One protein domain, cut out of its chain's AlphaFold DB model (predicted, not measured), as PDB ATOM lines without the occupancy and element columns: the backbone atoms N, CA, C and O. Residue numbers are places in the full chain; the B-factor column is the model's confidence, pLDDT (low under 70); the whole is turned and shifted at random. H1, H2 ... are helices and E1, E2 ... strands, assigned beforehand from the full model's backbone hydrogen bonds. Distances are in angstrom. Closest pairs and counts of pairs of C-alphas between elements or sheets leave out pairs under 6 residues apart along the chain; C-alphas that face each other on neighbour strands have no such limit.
ATOM      1  N   ASP A 130     182.031-140.904 416.536       89.00
ATOM      2  CA  ASP A 130     181.043-140.032 415.929       89.00
ATOM      3  C   ASP A 130     181.213-140.095 414.405       89.00
ATOM      4  O   ASP A 130     182.283-140.454 413.901       89.00
ATOM      5  N   LEU A 131     180.155-139.770 413.670       86.19
ATOM      6  CA  LEU A 131     180.187-139.664 412.217       86.19
ATOM      7  C   LEU A 131     179.998-138.192 411.858       86.19
ATOM      8  O   LEU A 131     178.891-137.665 411.983       86.19
ATOM      9  N   LYS A 132     181.084-137.541 411.427       86.69
ATOM     10  CA  LYS A 132     181.089-136.137 411.002       86.69
ATOM     11  C   LYS A 132     181.513-136.041 409.548       86.69
ATOM     12  O   LYS A 132     182.586-136.516 409.192       86.69
ATOM     13  N   ASN A 133     180.682-135.414 408.716       86.19
ATOM     14  CA  ASN A 133     180.936-135.240 407.281       86.19
ATOM     15  C   ASN A 133     181.271-136.571 406.572       86.19
ATOM     16  O   ASN A 133     182.197-136.643 405.767       86.19
ATOM     17  N   GLY A 134     180.564-137.651 406.917       84.75
ATOM     18  CA  GLY A 134     180.834-138.995 406.390       84.75
ATOM     19  C   GLY A 134     182.116-139.688 406.894       84.75
ATOM     20  O   GLY A 134     182.396-140.826 406.486       84.75
ATOM     21  N   GLU A 135     182.881-139.070 407.796       88.69
ATOM     22  CA  GLU A 135     184.092-139.633 408.398       88.69
ATOM     23  C   GLU A 135     183.864-140.079 409.842       88.69
ATOM     24  O   GLU A 135     183.224-139.392 410.641       88.69
ATOM     25  N   LEU A 136     184.391-141.260 410.177       90.25
ATOM     26  CA  LEU A 136     184.372-141.766 411.542       90.25
ATOM     27  C   LEU A 136     185.504-141.124 412.328       90.25
ATOM     28  O   LEU A 136     186.676-141.357 412.031       90.25
ATOM     29  N   ILE A 137     185.147-140.373 413.360       93.94
ATOM     30  CA  ILE A 137     186.102-139.732 414.259       93.94
ATOM     31  C   ILE A 137     185.834-140.185 415.696       93.94
ATOM     32  O   ILE A 137     184.679-140.355 416.077       93.94
ATOM     33  N   PRO A 138     186.853-140.416 416.533       95.25
ATOM     34  CA  PRO A 138     186.613-140.684 417.942       95.25
ATOM     35  C   PRO A 138     186.096-139.422 418.644       95.25
ATOM     36  O   PRO A 138     186.529-138.310 418.346       95.25
ATOM     37  N   PHE A 139     185.219-139.590 419.638       95.56
ATOM     38  CA  PHE A 139     185.005-138.529 420.631       95.56
ATOM     39  C   PHE A 139     186.333-138.172 421.333       95.56
ATOM     40  O   PHE A 139     187.225-139.026 421.376       95.56
ATOM     41  N   PRO A 140     186.469-136.977 421.944       97.50
ATOM     42  CA  PRO A 140     187.717-136.546 422.578       97.50
ATOM     43  C   PRO A 140     188.314-137.589 423.529       97.50
ATOM     44  O   PRO A 140     187.618-138.124 424.397       97.50
ATOM     45  N   ILE A 141     189.611-137.862 423.377       98.50
ATOM     46  CA  ILE A 141     190.362-138.832 424.183       98.50
ATOM     47  C   ILE A 141     191.269-138.065 425.154       98.50
ATOM     48  O   ILE A 141     191.871-137.062 424.781       98.50
ATOM     49  N   GLU A 142     191.372-138.517 426.406       97.75
ATOM     50  CA  GLU A 142     192.157-137.811 427.435       97.75
ATOM     51  C   GLU A 142     193.642-137.686 427.062       97.75
ATOM     52  O   GLU A 142     194.239-136.624 427.196       97.75
ATOM     53  N   ASP A 143     194.224-138.763 426.533       97.75
ATOM     54  CA  ASP A 143     195.623-138.818 426.112       97.75
ATOM     55  C   ASP A 143     195.757-139.637 424.826       97.75
ATOM     56  O   ASP A 143     195.996-140.848 424.846       97.75
ATOM     57  N   GLU A 144     195.558-138.977 423.688       96.75
ATOM     58  CA  GLU A 144     195.634-139.598 422.362       96.75
ATOM     59  C   GLU A 144     197.004-140.214 422.075       96.75
ATOM     60  O   GLU A 144     197.082-141.287 421.478       96.75
ATOM     61  N   LYS A 145     198.090-139.599 422.560       97.81
ATOM     62  CA  LYS A 145     199.461-140.058 422.288       97.81
ATOM     63  C   LYS A 145     199.706-141.466 422.831       97.81
ATOM     64  O   LYS A 145     200.354-142.269 422.164       97.81
ATOM     65  N   ASN A 146     199.151-141.791 424.000       98.25
ATOM     66  CA  ASN A 146     199.298-143.118 424.609       98.25
ATOM     67  C   ASN A 146     198.072-144.029 424.433       98.25
ATOM     68  O   ASN A 146     198.016-145.102 425.044       98.25
ATOM     69  N   VAL A 147     197.094-143.662 423.594       98.56
ATOM     70  CA  VAL A 147     195.866-144.459 423.427       98.56
ATOM     71  C   VAL A 147     196.166-145.885 422.970       98.56
ATOM     72  O   VAL A 147     195.614-146.836 423.517       98.56
ATOM     73  N   ASN A 148     197.101-146.071 422.035       98.69
ATOM     74  CA  ASN A 148     197.430-147.398 421.511       98.69
ATOM     75  C   ASN A 148     198.130-148.289 422.543       98.69
ATOM     76  O   ASN A 148     197.907-149.496 422.534       98.69
ATOM     77  N   LYS A 149     198.898-147.708 423.477       98.56
ATOM     78  CA  LYS A 149     199.475-148.452 424.605       98.56
ATOM     79  C   LYS A 149     198.365-149.025 425.488       98.56
ATOM     80  O   LYS A 149     198.322-150.232 425.711       98.56
ATOM     81  N   ARG A 150     197.410-148.178 425.886       98.38
ATOM     82  CA  ARG A 150     196.238-148.600 426.666       98.38
ATOM     83  C   ARG A 150     195.391-149.624 425.912       98.38
ATOM     84  O   ARG A 150     194.968-150.616 426.486       98.38
ATOM     85  N   ARG A 151     195.158-149.431 424.610       98.56
ATOM     86  CA  ARG A 151     194.405-150.389 423.781       98.56
ATOM     87  C   ARG A 151     195.086-151.758 423.737       98.56
ATOM     88  O   ARG A 151     194.404-152.762 423.925       98.56
ATOM     89  N   ASN A 152     196.407-151.795 423.581       98.44
ATOM     90  CA  ASN A 152     197.176-153.037 423.590       98.44
ATOM     91  C   ASN A 152     197.077-153.782 424.935       98.44
ATOM     92  O   ASN A 152     196.843-154.987 424.946       98.44
ATOM     93  N   GLU A 153     197.159-153.075 426.069       97.75
ATOM     94  CA  GLU A 153     196.983-153.658 427.417       97.75
ATOM     95  C   GLU A 153     195.601-154.317 427.611       97.75
ATOM     96  O   GLU A 153     195.449-155.269 428.383       97.75
ATOM     97  N   MET A 154     194.602-153.851 426.858       97.94
ATOM     98  CA  MET A 154     193.236-154.381 426.847       97.94
ATOM     99  C   MET A 154     192.991-155.442 425.763       97.94
ATOM    100  O   MET A 154     191.855-155.894 425.602       97.94
ATOM    101  N   GLY A 155     194.027-155.835 425.012       97.12
ATOM    102  CA  GLY A 155     193.925-156.784 423.900       97.12
ATOM    103  C   GLY A 155     193.184-156.227 422.680       97.12
ATOM    104  O   GLY A 155     192.563-156.982 421.934       97.12
ATOM    105  N   MET A 156     193.190-154.905 422.495       97.94
ATOM    106  CA  MET A 156     192.518-154.225 421.390       97.94
ATOM    107  C   MET A 156     193.507-153.785 420.313       97.94
ATOM    108  O   MET A 156     194.617-153.339 420.600       97.94
ATOM    109  N   LYS A 157     193.051-153.838 419.057       97.75
ATOM    110  CA  LYS A 157     193.771-153.312 417.889       97.75
ATOM    111  C   LYS A 157     194.071-151.816 418.041       97.75
ATOM    112  O   LYS A 157     193.283-151.134 418.705       97.75
ATOM    113  N   PRO A 158     195.117-151.271 417.394       98.38
ATOM    114  CA  PRO A 158     195.364-149.830 417.339       98.38
ATOM    115  C   PRO A 158     194.124-149.021 416.932       98.38
ATOM    116  O   PRO A 158     193.272-149.501 416.184       98.38
ATOM    117  N   LEU A 159     194.011-147.789 417.433       97.94
ATOM    118  CA  LEU A 159     192.835-146.934 417.247       97.94
ATOM    119  C   LEU A 159     192.507-146.721 415.765       97.94
ATOM    120  O   LEU A 159     191.364-146.915 415.368       97.94
ATOM    121  N   GLN A 160     193.509-146.397 414.946       96.88
ATOM    122  CA  GLN A 160     193.290-146.156 413.520       96.88
ATOM    123  C   GLN A 160     192.822-147.416 412.784       96.88
ATOM    124  O   GLN A 160     191.925-147.348 411.951       96.88
ATOM    125  N   GLU A 161     193.383-148.582 413.118       97.12
ATOM    126  CA  GLU A 161     192.936-149.851 412.538       97.12
ATOM    127  C   GLU A 161     191.485-150.151 412.932       97.12
ATOM    128  O   GLU A 161     190.698-150.599 412.102       97.12
ATOM    129  N   TYR A 162     191.109-149.878 414.182       94.81
ATOM    130  CA  TYR A 162     189.727-150.010 414.633       94.81
ATOM    131  C   TYR A 162     188.778-149.087 413.862       94.81
ATOM    132  O   TYR A 162     187.769-149.578 413.369       94.81
ATOM    133  N   ILE A 163     189.119-147.805 413.704       94.00
ATOM    134  CA  ILE A 163     188.303-146.829 412.963       94.00
ATOM    135  C   ILE A 163     188.137-147.255 411.499       94.00
ATOM    136  O   ILE A 163     187.018-147.272 410.992       94.00
ATOM    137  N   ASN A 164     189.223-147.660 410.836       93.00
ATOM    138  CA  ASN A 164     189.200-148.057 409.425       93.00
ATOM    139  C   ASN A 164     188.319-149.289 409.164       93.00
ATOM    140  O   ASN A 164     187.748-149.415 408.085       93.00
ATOM    141  N   ASN A 165     188.221-150.195 410.139       88.62
ATOM    142  CA  ASN A 165     187.419-151.414 410.042       88.62
ATOM    143  C   ASN A 165     186.036-151.278 410.697       88.62
ATOM    144  O   ASN A 165     185.297-152.262 410.768       88.62
ATOM    145  N   PHE A 166     185.688-150.099 411.218       83.38
ATOM    146  CA  PHE A 166     184.413-149.908 411.886       83.38
ATOM    147  C   PHE A 166     183.298-149.742 410.839       83.38
ATOM    148  O   PHE A 166     183.375-148.846 409.995       83.38
ATOM    149  N   PRO A 167     182.243-150.574 410.876       78.50
ATOM    150  CA  PRO A 167     181.124-150.461 409.945       78.50
ATOM    151  C   PRO A 167     180.359-149.155 410.192       78.50
ATOM    152  O   PRO A 167     179.730-148.961 411.238       78.50
ATOM    153  N   LYS A 168     180.421-148.241 409.218       73.38
ATOM    154  CA  LYS A 168     179.829-146.896 409.311       73.38
ATOM    155  C   LYS A 168     178.316-146.944 409.520       73.38
ATOM    156  O   LYS A 168     177.768-146.056 410.162       73.38
ATOM    157  N   GLU A 169     177.652-148.004 409.052       70.00
ATOM    158  CA  GLU A 169     176.198-148.177 409.191       70.00
ATOM    159  C   GLU A 169     175.704-148.230 410.650       70.00
ATOM    160  O   GLU A 169     174.503-148.124 410.899       70.00
ATOM    161  N   TYR A 170     176.603-148.409 411.624       67.69
ATOM    162  CA  TYR A 170     176.257-148.453 413.047       67.69
ATOM    163  C   TYR A 170     176.233-147.085 413.735       67.69
ATOM    164  O   TYR A 170     175.814-147.010 414.891       67.69
ATOM    165  N   ILE A 171     176.631-146.006 413.051       70.31
ATOM    166  CA  ILE A 171     176.627-144.643 413.599       70.31
ATOM    167  C   ILE A 171     175.732-143.761 412.737       70.31
ATOM    168  O   ILE A 171     175.844-143.746 411.515       70.31
TER     169      ILE A 171
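Overview. This is residues 130 to 171 of the 178 residues of an uncharacterized protein of Calditrichaeota bacterium (UniProt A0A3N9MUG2). The printed part makes one elongated, loosely built open loop: the small hairpin of E1 and E2 lies at one end, the short helix H1 stands at the other, and the chain folds back through H2 toward the hairpin. The path from E2 to H1 and the returning path through H2 form the two long sides of the loop, and the first and last printed residues come back near each other. There are 42 residues printed, with two named strands and two named helices in the order E1, E2, H1, H2; the sheet has the order E1 - E2 and is antiparallel. The class is mixed, helices and strands, with under half of the residues, 20 of 42, in named elements. The whole is only just loose, close to compact, with a radius of gyration of the C-alphas of 11.1 A, and the C-alphas span 29 by 19 by 12 A.

Along the chain. E1 is residues 130 to 132, 6.3 A from first to last C-alpha, and it begins at C-alpha 130 at (181.043, -140.032, 415.929). E2 is residues 135 to 138, 9.9 A long. H1 is residues 147 to 153, 10.1 A long, and begins at C-alpha 147 at (195.866, -144.459, 423.427). H2 is residues 159 to 164, 8.7 A long, and ends at C-alpha 164 at (189.200, -148.057, 409.425). Residues 168 to 170 are a short helical run without a name.

Arrangement. E1 and E2 form a hairpin of antiparallel neighbours, their directions at 141 degrees. The C-alphas of Leu 131 and Leu 136, which face each other, are 4.7 A apart. Across the pair, N 130 and O 137 are 2.7 A apart and N 135 and O 132 are 2.9 A apart, within hydrogen-bond range. The closest C-alphas of E2 and H2 are those of Leu 136 and Ile 163, at 6.6 A, and their centres are 9.5 A apart. H1 and H2 only just touch, with 3 pairs of C-alphas within 8 A; the closest are those of Asn 148 and Leu 159, at 6.3 A. Their lines stand about perpendicular, at 79 degrees. E1 is apart from H1 and from H2. In H1 and H2 every O i to N i+4 pair is within hydrogen-bond range.

Size, cuts and confidence. The two C-alphas farthest apart are those of Asn 133 and Glu 153, at 31.7 A, while those of Asp 130 and Ile 171, the first and last printed, are 6.8 A apart. The printed part has no cut. The links from E1 to E2 and from H1 to H2 are tight, the link from E2 to H1, with 8 residues between them, is short, and no link is long. The mean pLDDT of the printed part is 92.0, and one printed residue, Tyr 170, is under 70.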